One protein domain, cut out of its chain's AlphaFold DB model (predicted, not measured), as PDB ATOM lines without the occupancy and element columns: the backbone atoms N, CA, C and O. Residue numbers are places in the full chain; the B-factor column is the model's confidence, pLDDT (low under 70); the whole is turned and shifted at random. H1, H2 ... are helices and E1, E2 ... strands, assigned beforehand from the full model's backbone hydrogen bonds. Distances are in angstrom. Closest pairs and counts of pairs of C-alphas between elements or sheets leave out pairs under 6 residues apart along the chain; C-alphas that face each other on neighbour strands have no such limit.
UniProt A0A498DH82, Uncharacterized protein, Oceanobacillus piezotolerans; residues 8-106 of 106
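AT A GLANCE: This is residues 8 to 106 of the 106 residues of an uncharacterized protein of Oceanobacillus piezotolerans (UniProt A0A498DH82). A small three-stranded sheet, E1, E2 and E5, stands between the hairpin of E3 and E4 at one end of the longest axis and the helix H1, which packs on the sheet towards the other end. H2 lies beyond H1, side by side with it and running the opposite way, and the short strand E6 is near H1. The printed part has 99 residues, with two named helices and six named strands in the order H1 E1 E2 E3 E4 E5 E6 H2; under half of the residues, 48, are in named elements, and the class is mixed, helices and strands. The sheet runs E1, E2, E5 and is antiparallel. The whole is compact, with a radius of gyration of the C-alphas of 13.5 A, and spans 41 by 27 by 24 A.

HOW THE PARTS SIT: H1, residues 8 to 18, is on the sheet of E1, residues 23 to 28, E2, residues 33 to 38, and E5, residues 71 to 74. Its height over the sheet is 9.0 A, on a local plane fitted to only just enough C-alphas, 6. It lies over E2 and on the local plane runs slantwise to it at 32 degrees, but only just; the closest C-alphas of H1 and E2 are those of Thr 11 and Leu 37, 6.9 A apart. E1 and E2 form a hairpin, antiparallel at 155 degrees, with N 25 and O 36 at 2.8 A. E2 and E5 are antiparallel at 173 degrees, with N 73 and O 35 at 2.8 A. E3, residues 46 to 50, and E4, residues 54 to 58, form a second hairpin, antiparallel at 153 degrees, with N 48 and O 56 at 2.9 A. The closest C-alphas of E1 and E3 are those of Ile 27 and Ser 46, 7.0 A apart, while E2 and E3 are apart. E6, residues 82 to 84, pairs with no named strand; its residues 82 to 83 pair with residues 78 to 79, antiparallel. H2, residues 97 to 104, is not on the sheet. It touches H1, closest at the C-alphas of Ala 9 and Leu 103, 6.4 A apart, at a shallow tilt of 34.6 degrees, only just short of steep, opposite ways. In H1 and H2 every O i to N i+4 pair is within hydrogen-bond range.

IN THESE COORDINATES: H1 begins at C-alpha 8 (169.423, 182.322, 121.696) and is 15.4 A long. E1 is 16.3 A, E2 15.7 A, E3 13.5 A, E4 13.4 A, E5 9.9 A and E6 6.7 A long. E5 begins at C-alpha 71 (175.722, 192.539, 126.694). H2, 10.8 A long, ends at C-alpha 104 (180.016, 176.784, 117.704).

THE WHOLE: The two C-alphas farthest apart are those of Thr 61 and Asp 105, 41.7 A. The links E4 to E5 and E6 to H2 are long, 12 residues each. The printed part has no cut, and no printed residue is under 70 in pLDDT.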
ATOM      1  N   GLY A   8     169.570 183.350 120.666       95.44
ATOM      2  CA  GLY A   8     169.423 182.322 121.696       95.44
ATOM      3  C   GLY A   8     170.765 181.757 122.169       95.44
ATOM      4  O   GLY A   8     170.994 181.650 123.377       95.44
ATOM      5  N   ALA A   9     171.676 181.461 121.237       96.06
ATOM      6  CA  ALA A   9     173.020 180.985 121.562       96.06
ATOM      7  C   ALA A   9     173.808 182.043 122.349       96.06
ATOM      8  O   ALA A   9     174.340 181.746 123.421       96.06
ATOM      9  N   LEU A  10     173.788 183.303 121.893       96.56
ATOM     10  CA  LEU A  10     174.443 184.391 122.621       96.56
ATOM     11  C   LEU A  10     173.831 184.596 124.014       96.56
ATOM     12  O   LEU A  10     174.561 184.722 124.993       96.56
ATOM     13  N   THR A  11     172.500 184.559 124.135       96.75
ATOM     14  CA  THR A  11     171.813 184.654 125.436       96.75
ATOM     15  C   THR A  11     172.277 183.551 126.388       96.75
ATOM     16  O   THR A  11     172.556 183.819 127.557       96.75
ATOM     17  N   THR A  12     172.431 182.326 125.882       96.44
ATOM     18  CA  THR A  12     172.894 181.173 126.664       96.44
ATOM     19  C   THR A  12     174.325 181.375 127.161       96.44
ATOM     20  O   THR A  12     174.600 181.167 128.347       96.44
ATOM     21  N   LEU A  13     175.226 181.853 126.295       96.69
ATOM     22  CA  LEU A  13     176.586 182.221 126.689       96.69
ATOM     23  C   LEU A  13     176.585 183.313 127.767       96.69
ATOM     24  O   LEU A  13     177.270 183.169 128.782       96.69
ATOM     25  N   VAL A  14     175.800 184.380 127.588       96.69
ATOM     26  CA  VAL A  14     175.711 185.469 128.572       96.69
ATOM     27  C   VAL A  14     175.277 184.927 129.926       96.69
ATOM     28  O   VAL A  14     175.957 185.170 130.922       96.69
ATOM     29  N   GLN A  15     174.211 184.124 129.972       96.88
ATOM     30  CA  GLN A  15     173.734 183.499 131.208       96.88
ATOM     31  C   GLN A  15     174.801 182.624 131.877       96.88
ATOM     32  O   GLN A  15     174.944 182.668 133.101       96.88
ATOM     33  N   LYS A  16     175.562 181.855 131.088       95.38
ATOM     34  CA  LYS A  16     176.670 181.025 131.581       95.38
ATOM     35  C   LYS A  16     177.762 181.880 132.227       95.38
ATOM     36  O   LYS A  16     178.205 181.550 133.327       95.38
ATOM     37  N   LYS A  17     178.168 182.982 131.586       95.06
ATOM     38  CA  LYS A  17     179.235 183.866 132.088       95.06
ATOM     39  C   LYS A  17     178.814 184.627 133.344       95.06
ATOM     40  O   LYS A  17     179.555 184.638 134.321       95.06
ATOM     41  N   ILE A  18     177.611 185.205 133.356       94.31
ATOM     42  CA  ILE A  18     177.158 186.032 134.488       94.31
ATOM     43  C   ILE A  18     176.487 185.229 135.613       94.31
ATOM     44  O   ILE A  18     176.187 185.789 136.667       94.31
ATOM     45  N   LYS A  19     176.219 183.932 135.394       95.00
ATOM     46  CA  LYS A  19     175.542 183.015 136.333       95.00
ATOM     47  C   LYS A  19     174.178 183.527 136.821       95.00
ATOM     48  O   LYS A  19     173.770 183.266 137.953       95.00
ATOM     49  N   LYS A  20     173.461 184.266 135.972       93.94
ATOM     50  CA  LYS A  20     172.130 184.830 136.249       93.94
ATOM     51  C   LYS A  20     171.191 184.558 135.076       93.94
ATOM     52  O   LYS A  20     171.630 184.303 133.958       93.94
ATOM     53  N   LYS A  21     169.881 184.606 135.337       95.00
ATOM     54  CA  LYS A  21     168.873 184.654 134.269       95.00
ATOM     55  C   LYS A  21     169.013 185.976 133.517       95.00
ATOM     56  O   LYS A  21     169.214 187.018 134.141       95.00
ATOM     57  N   THR A  22     168.868 185.902 132.202       96.06
ATOM     58  CA  THR A  22     168.996 187.041 131.295       96.06
ATOM     59  C   THR A  22     167.690 187.221 130.539       96.06
ATOM     60  O   THR A  22     167.035 186.241 130.189       96.06
ATOM     61  N   LEU A  23     167.308 188.470 130.311       96.38
ATOM     62  CA  LEU A  23     166.181 188.872 129.488       96.38
ATOM     63  C   LEU A  23     166.706 189.583 128.248       96.38
ATOM     64  O   LEU A  23     167.648 190.370 128.330       96.38
ATOM     65  N   VAL A  24     166.047 189.335 127.122       96.31
ATOM     66  CA  VAL A  24     166.229 190.133 125.913       96.31
ATOM     67  C   VAL A  24     165.343 191.364 126.042       96.31
ATOM     68  O   VAL A  24     164.122 191.244 126.154       96.31
ATOM     69  N   LYS A  25     165.949 192.547 126.015       96.12
ATOM     70  CA  LYS A  25     165.239 193.819 125.959       96.12
ATOM     71  C   LYS A  25     165.605 194.541 124.674       96.12
ATOM     72  O   LYS A  25     166.778 194.748 124.400       96.12
ATOM     73  N   VAL A  26     164.602 194.957 123.914       95.62
ATOM     74  CA  VAL A  26     164.796 195.804 122.736       95.62
ATOM     75  C   VAL A  26     164.401 197.228 123.107       95.62
ATOM     76  O   VAL A  26     163.317 197.437 123.652       95.62
ATOM     77  N   ILE A  27     165.283 198.185 122.839       95.50
ATOM     78  CA  ILE A  27     165.037 199.624 122.984       95.50
ATOM     79  C   ILE A  27     165.439 200.327 121.691       95.50
ATOM     80  O   ILE A  27     166.283 199.826 120.957       95.50
ATOM     81  N   TRP A  28     164.823 201.458 121.382       94.94
ATOM     82  CA  TRP A  28     165.140 202.234 120.186       94.94
ATOM     83  C   TRP A  28     164.901 203.715 120.448       94.94
ATOM     84  O   TRP A  28     164.138 204.082 121.345       94.94
ATOM     85  N   ASN A  29     165.567 204.549 119.664       92.75
ATOM     86  CA  ASN A  29     165.296 205.973 119.541       92.75
ATOM     87  C   ASN A  29     165.163 206.316 118.046       92.75
ATOM     88  O   ASN A  29     165.024 205.417 117.215       92.75
ATOM     89  N   ASP A  30     165.196 207.601 117.698       91.31
ATOM     90  CA  ASP A  30     165.056 208.040 116.303       91.31
ATOM     91  C   ASP A  30     166.271 207.693 115.420       91.31
ATOM     92  O   ASP A  30     166.193 207.806 114.199       91.31
ATOM     93  N   GLN A  31     167.399 207.296 116.018       88.31
ATOM     94  CA  GLN A  31     168.667 207.048 115.327       88.31
ATOM     95  C   GLN A  31     168.985 205.560 115.176       88.31
ATOM     96  O   GLN A  31     169.533 205.156 114.155       88.31
ATOM     97  N   GLU A  32     168.692 204.754 116.195       92.62
ATOM     98  CA  GLU A  32     169.135 203.363 116.254       92.62
ATOM     99  C   GLU A  32     168.156 202.483 117.042       92.62
ATOM    100  O   GLU A  32     167.509 202.913 118.006       92.62
ATOM    101  N   LYS A  33     168.095 201.204 116.663       93.75
ATOM    102  CA  LYS A  33     167.511 200.132 117.470       93.75
ATOM    103  C   LYS A  33     168.599 199.298 118.143       93.75
ATOM    104  O   LYS A  33     169.587 198.917 117.539       93.75
ATOM    105  N   MET A  34     168.384 198.916 119.394       94.75
ATOM    106  CA  MET A  34     169.372 198.188 120.181       94.75
ATOM    107  C   MET A  34     168.752 197.004 120.905       94.75
ATOM    108  O   MET A  34     167.655 197.091 121.464       94.75
ATOM    109  N   THR A  35     169.479 195.890 120.920       96.38
ATOM    110  CA  THR A  35     169.123 194.718 121.720       96.38
ATOM    111  C   THR A  35     170.068 194.607 122.905       96.38
ATOM    112  O   THR A  35     171.286 194.608 122.755       96.38
ATOM    113  N   LEU A  36     169.504 194.499 124.099       96.94
ATOM    114  CA  LEU A  36     170.221 194.365 125.354       96.94
ATOM    115  C   LEU A  36     169.934 192.999 125.965       96.94
ATOM    116  O   LEU A  36     168.786 192.552 126.015       96.94
ATOM    117  N   LEU A  37     170.973 192.372 126.497       97.44
ATOM    118  CA  LEU A  37     170.855 191.190 127.337       97.44
ATOM    119  C   LEU A  37     171.057 191.625 128.786       97.44
ATOM    120  O   LEU A  37     172.174 191.904 129.216       97.44
ATOM    121  N   ILE A  38     169.957 191.721 129.530       96.50
ATOM    122  CA  ILE A  38     169.918 192.327 130.869       96.50
ATOM    123  C   ILE A  38     169.525 191.317 131.938       96.50
ATOM    124  O   ILE A  38     168.889 190.305 131.657       96.50
ATOM    125  N   THR A  39     169.833 191.612 133.198       95.38
ATOM    126  CA  THR A  39     169.237 190.872 134.319       95.38
ATOM    127  C   THR A  39     167.839 191.425 134.644       95.38
ATOM    128  O   THR A  39     167.596 192.610 134.412       95.38
ATOM    129  N   PRO A  40     166.913 190.625 135.211       92.12
ATOM    130  CA  PRO A  40     165.525 191.047 135.447       92.12
ATOM    131  C   PRO A  40     165.333 192.337 136.257       92.12
ATOM    132  O   PRO A  40     164.327 193.015 136.087       92.12
ATOM    133  N   ASN A  41     166.286 192.689 137.123       90.62
ATOM    134  CA  ASN A  41     166.174 193.852 138.007       90.62
ATOM    135  C   ASN A  41     166.748 195.145 137.401       90.62
ATOM    136  O   ASN A  41     166.683 196.194 138.040       90.62
ATOM    137  N   MET A  42     167.321 195.088 136.195       93.75
ATOM    138  CA  MET A  42     167.889 196.259 135.522       93.75
ATOM    139  C   MET A  42     166.784 197.138 134.932       93.75
ATOM    140  O   MET A  42     165.950 196.682 134.147       93.75
ATOM    141  N   LYS A  43     166.797 198.422 135.297       92.38
ATOM    142  CA  LYS A  43     165.832 199.431 134.845       92.38
ATOM    143  C   LYS A  43     166.497 200.365 133.845       92.38
ATOM    144  O   LYS A  43     167.061 201.384 134.217       92.38
ATOM    145  N   ILE A  44     166.405 199.993 132.576       95.19
ATOM    146  CA  ILE A  44     166.976 200.743 131.452       95.19
ATOM    147  C   ILE A  44     165.822 201.249 130.604       95.19
ATOM    148  O   ILE A  44     164.982 200.442 130.216       95.19
ATOM    149  N   ASN A  45     165.738 202.543 130.338       94.69
ATOM    150  CA  ASN A  45     164.617 203.142 129.618       94.69
ATOM    151  C   ASN A  45     165.039 203.736 128.275       94.69
ATOM    152  O   ASN A  45     164.362 203.513 127.276       94.69
ATOM    153  N   SER A  46     166.162 204.443 128.247       94.62
ATOM    154  CA  SER A  46     166.680 205.105 127.050       94.62
ATOM    155  C   SER A  46     168.200 205.001 126.981       94.62
ATOM    156  O   SER A  46     168.856 204.596 127.943       94.62
ATOM    157  N   PHE A  47     168.746 205.355 125.822       95.56
ATOM    158  CA  PHE A  47     170.179 205.397 125.576       95.56
ATOM    159  C   PHE A  47     170.543 206.584 124.681       95.56
ATOM    160  O   PHE A  47     169.709 207.068 123.909       95.56
ATOM    161  N   ILE A  48     171.793 207.028 124.798       93.88
ATOM    162  CA  ILE A  48     172.435 208.039 123.953       93.88
ATOM    163  C   ILE A  48     173.804 207.485 123.549       93.88
ATOM    164  O   ILE A  48     174.444 206.794 124.338       93.88
ATOM    165  N   TYR A  49     174.247 207.762 122.327       91.31
ATOM    166  CA  TYR A  49     175.615 207.479 121.899       91.31
ATOM    167  C   TYR A  49     176.442 208.769 121.946       91.31
ATOM    168  O   TYR A  49     176.102 209.741 121.274       91.31
ATOM    169  N   GLU A  50     177.512 208.774 122.739       90.12
ATOM    170  CA  GLU A  50     178.528 209.831 122.755       90.12
ATOM    171  C   GLU A  50     179.825 209.281 122.148       90.12
ATOM    172  O   GLU A  50     180.293 208.224 122.559       90.12
ATOM    173  N   GLU A  51     180.448 209.992 121.203       88.94
ATOM    174  CA  GLU A  51     181.653 209.500 120.507       88.94
ATOM    175  C   GLU A  51     182.809 209.158 121.465       88.94
ATOM    176  O   GLU A  51     183.503 208.162 121.266       88.94
ATOM    177  N   GLU A  52     182.994 209.942 122.532       91.94
ATOM    178  CA  GLU A  52     184.086 209.751 123.497       91.94
ATOM    179  C   GLU A  52     183.806 208.660 124.543       91.94
ATOM    180  O   GLU A  52     184.741 208.046 125.058       91.94
ATOM    181  N   LYS A  53     182.532 208.419 124.882       85.50
ATOM    182  CA  LYS A  53     182.134 207.525 125.990       85.50
ATOM    183  C   LYS A  53     181.413 206.259 125.538       85.50
ATOM    184  O   LYS A  53     181.225 205.341 126.333       85.50
ATOM    185  N   GLY A  54     181.020 206.192 124.273       88.44
ATOM    186  CA  GLY A  54     180.167 205.143 123.742       88.44
ATOM    187  C   GLY A  54     178.712 205.302 124.181       88.44
ATOM    188  O   GLY A  54     178.184 206.407 124.294       88.44
ATOM    189  N   TYR A  55     178.041 204.170 124.384       92.12
ATOM    190  CA  TYR A  55     176.631 204.151 124.758       92.12
ATOM    191  C   TYR A  55     176.434 204.450 126.243       92.12
ATOM    192  O   TYR A  55     176.875 203.689 127.104       92.12
ATOM    193  N   LEU A  56     175.697 205.521 126.519       94.00
ATOM    194  CA  LEU A  56     175.194 205.879 127.836       94.00
ATOM    195  C   LEU A  56     173.738 205.448 127.959       94.00
ATOM    196  O   LEU A  56     172.963 205.547 127.006       94.00
ATOM    197  N   PHE A  57     173.350 204.994 129.144       95.50
ATOM    198  CA  PHE A  57     172.028 204.433 129.391       95.50
ATOM    199  C   PHE A  57     171.372 205.121 130.579       95.50
ATOM    200  O   PHE A  57     172.035 205.466 131.551       95.50
ATOM    201  N   TYR A  58     170.056 205.290 130.513       96.12
ATOM    202  CA  TYR A  58     169.306 206.057 131.501       96.12
ATOM    203  C   TYR A  58     168.099 205.277 132.000       96.12
ATOM    204  O   TYR A  58     167.481 204.503 131.259       96.12
ATOM    205  N   ASP A  59     167.749 205.485 133.264       95.00
ATOM    206  CA  ASP A  59     166.526 204.958 133.849       95.00
ATOM    207  C   ASP A  59     165.289 205.786 133.447       95.00
ATOM    208  O   ASP A  59     165.345 206.730 132.657       95.00
ATOM    209  N   ASN A  60     164.126 205.415 133.978       93.62
ATOM    210  CA  ASN A  60     162.860 206.085 133.676       93.62
ATOM    211  C   ASN A  60     162.730 207.497 134.280       93.62
ATOM    212  O   ASN A  60     161.773 208.194 133.958       93.62
ATOM    213  N   THR A  61     163.644 207.903 135.161       95.00
ATOM    214  CA  THR A  61     163.723 209.261 135.719       95.00
ATOM    215  C   THR A  61     164.702 210.150 134.953       95.00
ATOM    216  O   THR A  61     164.824 211.331 135.266       95.00
ATOM    217  N   GLY A  62     165.381 209.601 133.938       93.75
ATOM    218  CA  GLY A  62     166.426 210.295 133.190       93.75
ATOM    219  C   GLY A  62     167.782 210.287 133.896       93.75
ATOM    220  O   GLY A  62     168.679 211.022 133.491       93.75
ATOM    221  N   LYS A  63     167.958 209.473 134.945       95.75
ATOM    222  CA  LYS A  63     169.249 209.319 135.616       95.75
ATOM    223  C   LYS A  63     170.103 208.314 134.851       95.75
ATOM    224  O   LYS A  63     169.628 207.225 134.528       95.75
ATOM    225  N   GLU A  64     171.357 208.671 134.588       95.75
ATOM    226  CA  GLU A  64     172.338 207.757 134.000       95.75
ATOM    227  C   GLU A  64     172.544 206.547 134.920       95.75
ATOM    228  O   GLU A  64     172.660 206.691 136.144       95.75
ATOM    229  N   ILE A  65     172.538 205.350 134.340       94.25
ATOM    230  CA  ILE A  65     172.804 204.116 135.072       94.25
ATOM    231  C   ILE A  65     174.315 203.901 135.160       94.25
ATOM    232  O   ILE A  65     175.034 204.042 134.178       94.25
ATOM    233  N   ASP A  66     174.787 203.528 136.343       89.81
ATOM    234  CA  ASP A  66     176.205 203.307 136.649       89.81
ATOM    235  C   ASP A  66     176.603 201.824 136.620       89.81
ATOM    236  O   ASP A  66     177.781 201.480 136.722       89.81
ATOM    237  N   TYR A  67     175.625 200.929 136.489       88.94
ATOM    238  CA  TYR A  67     175.858 199.497 136.420       88.94
ATOM    239  C   TYR A  67     176.069 199.024 134.984       88.94
ATOM    240  O   TYR A  67     175.402 199.444 134.039       88.94
ATOM    241  N   GLU A  68     176.972 198.061 134.844       89.69
ATOM    242  CA  GLU A  68     177.332 197.476 133.563       89.69
ATOM    243  C   GLU A  68     176.192 196.637 132.970       89.69
ATOM    244  O   GLU A  68     175.609 195.771 133.633       89.69
ATOM    245  N   ILE A  69     175.891 196.867 131.691       94.94
ATOM    246  CA  ILE A  69     174.948 196.039 130.941       94.94
ATOM    247  C   ILE A  69     175.667 194.763 130.487       94.94
ATOM    248  O   ILE A  69     176.681 194.857 129.797       94.94
ATOM    249  N   PRO A  70     175.139 193.561 130.797       96.00
ATOM    250  CA  PRO A  70     175.839 192.314 130.518       96.00
ATOM    251  C   PRO A  70     176.181 192.092 129.049       96.00
ATOM    252  O   PRO A  70     177.206 191.487 128.774       96.00
ATOM    253  N   CYS A  71     175.347 192.515 128.104       96.94
ATOM    254  CA  CYS A  71     175.722 192.539 126.694       96.94
ATOM    255  C   CYS A  71     174.836 193.530 125.937       96.94
ATOM    256  O   CYS A  71     173.614 193.554 126.119       96.94
ATOM    257  N   VAL A  72     175.475 194.338 125.094       96.00
ATOM    258  CA  VAL A  72     174.853 195.341 124.230       96.00
ATOM    259  C   VAL A  72     175.059 194.907 122.784       96.00
ATOM    260  O   VAL A  72     176.182 194.608 122.382       96.00
ATOM    261  N   ILE A  73     173.979 194.868 122.008       95.88
ATOM    262  CA  ILE A  73     173.979 194.465 120.601       95.88
ATOM    263  C   ILE A  73     173.380 195.624 119.789       95.88
ATOM    264  O   ILE A  73     172.150 195.729 119.678       95.88
ATOM    265  N   PRO A  74     174.235 196.520 119.269       94.06
ATOM    266  CA  PRO A  74     173.841 197.570 118.334       94.06
ATOM    267  C   PRO A  74     173.268 196.989 117.037       94.06
ATOM    268  O   PRO A  74     173.592 195.855 116.667       94.06
ATOM    269  N   GLU A  75     172.464 197.768 116.313       92.56
ATOM    270  CA  GLU A  75     171.785 197.292 115.097       92.56
ATOM    271  C   GLU A  75     172.772 196.814 114.033       92.56
ATOM    272  O   GLU A  75     172.553 195.786 113.399       92.56
ATOM    273  N   LYS A  76     173.913 197.499 113.908       92.12
ATOM    274  CA  LYS A  76     174.988 197.154 112.963       92.12
ATOM    275  C   LYS A  76     175.571 195.748 113.151       92.12
ATOM    276  O   LYS A  76     176.228 195.249 112.247       92.12
ATOM    277  N   LEU A  77     175.395 195.136 114.327       93.75
ATOM    278  CA  LEU A  77     175.863 193.772 114.597       93.75
ATOM    279  C   LEU A  77     174.806 192.717 114.261       93.75
ATOM    280  O   LEU A  77     175.098 191.527 114.352       93.75
ATOM    281  N   LEU A  78     173.592 193.122 113.883       92.12
ATOM    282  CA  LEU A  78     172.556 192.221 113.400       92.12
ATOM    283  C   LEU A  78     172.705 192.038 111.888       92.12
ATOM    284  O   LEU A  78     172.420 192.943 111.109       92.12
ATOM    285  N   VAL A  79     173.122 190.843 111.474       91.00
ATOM    286  CA  VAL A  79     173.368 190.481 110.073       91.00
ATOM    287  C   VAL A  79     172.527 189.253 109.740       91.00
ATOM    288  O   VAL A  79     172.670 188.209 110.377       91.00
ATOM    289  N   ASP A  80     171.596 189.389 108.790       88.50
ATOM    290  CA  ASP A  80     170.701 188.315 108.324       88.50
ATOM    291  C   ASP A  80     169.980 187.548 109.454       88.50
ATOM    292  O   ASP A  80     169.854 186.322 109.447       88.50
ATOM    293  N   GLY A  81     169.517 188.278 110.476       85.62
ATOM    294  CA  GLY A  81     168.818 187.702 111.633       85.62
ATOM    295  C   GLY A  81     169.726 186.984 112.642       85.62
ATOM    296  O   GLY A  81     169.227 186.365 113.585       85.62
ATOM    297  N   LYS A  82     171.046 187.075 112.471       93.25
ATOM    298  CA  LYS A  82     172.077 186.602 113.402       93.25
ATOM    299  C   LYS A  82     172.895 187.773 113.937       93.25
ATOM    300  O   LYS A  82     172.705 188.913 113.534       93.25
ATOM    301  N   ILE A  83     173.787 187.485 114.876       94.69
ATOM    302  CA  ILE A  83     174.627 188.472 115.552       94.69
ATOM    303  C   ILE A  83     176.081 188.228 115.176       94.69
ATOM    304  O   ILE A  83     176.587 187.136 115.437       94.69
ATOM    305  N   ALA A  84     176.740 189.232 114.604       94.56
ATOM    306  CA  ALA A  84     178.172 189.231 114.341       94.56
ATOM    307  C   ALA A  84     178.963 189.345 115.654       94.56
ATOM    308  O   ALA A  84     178.711 190.231 116.470       94.56
ATOM    309  N   LEU A  85     179.924 188.442 115.868       92.00
ATOM    310  CA  LEU A  85     180.631 188.294 117.145       92.00
ATOM    311  C   LEU A  85     181.822 189.239 117.343       92.00
ATOM    312  O   LEU A  85     182.271 189.403 118.474       92.00
ATOM    313  N   GLU A  86     182.341 189.858 116.280       84.56
ATOM    314  CA  GLU A  86     183.647 190.543 116.280       84.56
ATOM    315  C   GLU A  86     183.776 191.677 117.310       84.56
ATOM    316  O   GLU A  86     184.875 191.976 117.771       84.56
ATOM    317  N   GLN A  87     182.656 192.295 117.695       86.94
ATOM    318  CA  GLN A  87     182.613 193.416 118.643       86.94
ATOM    319  C   GLN A  87     181.724 193.127 119.856       86.94
ATOM    320  O   GLN A  87     181.453 194.020 120.658       86.94
ATOM    321  N   ILE A  88     181.257 191.885 120.002       93.62
ATOM    322  CA  ILE A  88     180.409 191.509 121.126       93.62
ATOM    323  C   ILE A  88     181.256 191.412 122.387       93.62
ATOM    324  O   ILE A  88     182.272 190.715 122.449       93.62
ATOM    325  N   GLN A  89     180.781 192.093 123.421       94.31
ATOM    326  CA  GLN A  89     181.310 191.987 124.765       94.31
ATOM    327  C   GLN A  89     180.255 191.389 125.682       94.31
ATOM    328  O   GLN A  89     179.062 191.685 125.569       94.31
ATOM    329  N   VAL A  90     180.715 190.549 126.606       95.00
ATOM    330  CA  VAL A  90     179.894 190.015 127.684       95.00
ATOM    331  C   VAL A  90     180.496 190.444 129.009       95.00
ATOM    332  O   VAL A  90     181.601 190.029 129.351       95.00
ATOM    333  N   ASN A  91     179.750 191.259 129.750       91.56
ATOM    334  CA  ASN A  91     180.161 191.867 131.009       91.56
ATOM    335  C   ASN A  91     181.514 192.591 130.853       91.56
ATOM    336  O   ASN A  91     182.472 192.286 131.567       91.56
ATOM    337  N   GLY A  92     181.598 193.424 129.807       89.88
ATOM    338  CA  GLY A  92     182.760 194.267 129.496       89.88
ATOM    339  C   GLY A  92     183.946 193.527 128.896       89.88
ATOM    340  O   GLY A  92     184.960 194.134 128.560       89.88
ATOM    341  N   GLN A  93     183.845 192.205 128.749       92.56
ATOM    342  CA  GLN A  93     184.925 191.370 128.245       92.56
ATOM    343  C   GLN A  93     184.641 190.929 126.816       92.56
ATOM    344  O   GLN A  93     183.562 190.415 126.514       92.56
ATOM    345  N   ILE A  94     185.640 191.085 125.947       93.56
ATOM    346  CA  ILE A  94     185.628 190.507 124.601       93.56
ATOM    347  C   ILE A  94     185.535 188.981 124.719       93.56
ATOM    348  O   ILE A  94     186.075 188.380 125.654       93.56
ATOM    349  N   LEU A  95     184.849 188.352 123.767       93.69
ATOM    350  CA  LEU A  95     184.734 186.899 123.710       93.69
ATOM    351  C   LEU A  95     186.111 186.232 123.608       93.69
ATOM    352  O   LEU A  95     186.919 186.523 122.726       93.69
ATOM    353  N   SER A  96     186.368 185.304 124.524       93.81
ATOM    354  CA  SER A  96     187.559 184.462 124.511       93.81
ATOM    355  C   SER A  96     187.434 183.349 123.468       93.81
ATOM    356  O   SER A  96     186.344 183.022 123.000       93.81
ATOM    357  N   LYS A  97     188.551 182.681 123.155       92.19
ATOM    358  CA  LYS A  97     188.537 181.498 122.276       92.19
ATOM    359  C   LYS A  97     187.625 180.384 122.803       92.19
ATOM    360  O   LYS A  97     187.017 179.681 122.004       92.19
ATOM    361  N   GLU A  98     187.521 180.234 124.123       93.62
ATOM    362  CA  GLU A  98     186.629 179.255 124.757       93.62
ATOM    363  C   GLU A  98     185.155 179.630 124.579       93.62
ATOM    364  O   GLU A  98     184.328 178.756 124.334       93.62
ATOM    365  N   ASP A  99     184.828 180.924 124.652       94.38
ATOM    366  CA  ASP A  99     183.468 181.409 124.400       94.38
ATOM    367  C   ASP A  99     183.067 181.158 122.939       94.38
ATOM    368  O   ASP A  99     181.969 180.672 122.678       94.38
ATOM    369  N   LEU A 100     183.975 181.438 121.997       93.25
ATOM    370  CA  LEU A 100     183.760 181.186 120.569       93.25
ATOM    371  C   LEU A 100     183.602 179.690 120.277       93.25
ATOM    372  O   LEU A 100     182.704 179.303 119.537       93.25
ATOM    373  N   ALA A 101     184.434 178.838 120.884       92.44
ATOM    374  CA  ALA A 101     184.300 177.388 120.757       92.44
ATOM    375  C   ALA A 101     182.947 176.904 121.297       92.44
ATOM    376  O   ALA A 101     182.231 176.198 120.599       92.44
ATOM    377  N   TYR A 102     182.551 177.367 122.485       93.56
ATOM    378  CA  TYR A 102     181.257 177.036 123.081       93.56
ATOM    379  C   TYR A 102     180.071 177.455 122.204       93.56
ATOM    380  O   TYR A 102     179.093 176.722 122.110       93.56
ATOM    381  N   LEU A 103     180.146 178.623 121.560       92.94
ATOM    382  CA  LEU A 103     179.098 179.109 120.661       92.94
ATOM    383  C   LEU A 103     178.976 178.296 119.367       92.94
ATOM    384  O   LEU A 103     177.893 178.270 118.794       92.94
ATOM    385  N   ARG A 104     180.051 177.652 118.896       88.88
ATOM    386  CA  ARG A 104     180.016 176.784 117.704       88.88
ATOM    387  C   ARG A 104     179.325 175.444 117.962       88.88
ATOM    388  O   ARG A 104     178.870 174.819 117.010       88.88
ATOM    389  N   ASP A 105     179.256 175.028 119.223       86.00
ATOM    390  CA  ASP A 105     178.632 173.773 119.648       86.00
ATOM    391  C   ASP A 105     177.120 173.922 119.947       86.00
ATOM    392  O   ASP A 105     176.475 172.942 120.329       86.00
ATOM    393  N   LEU A 106     176.559 175.134 119.803       83.56
ATOM    394  CA  LEU A 106     175.146 175.480 120.035       83.56
ATOM    395  C   LEU A 106     174.382 175.724 118.728       83.56
ATOM    396  O   LEU A 106     173.207 175.298 118.668       83.56
TER     397      LEU A 106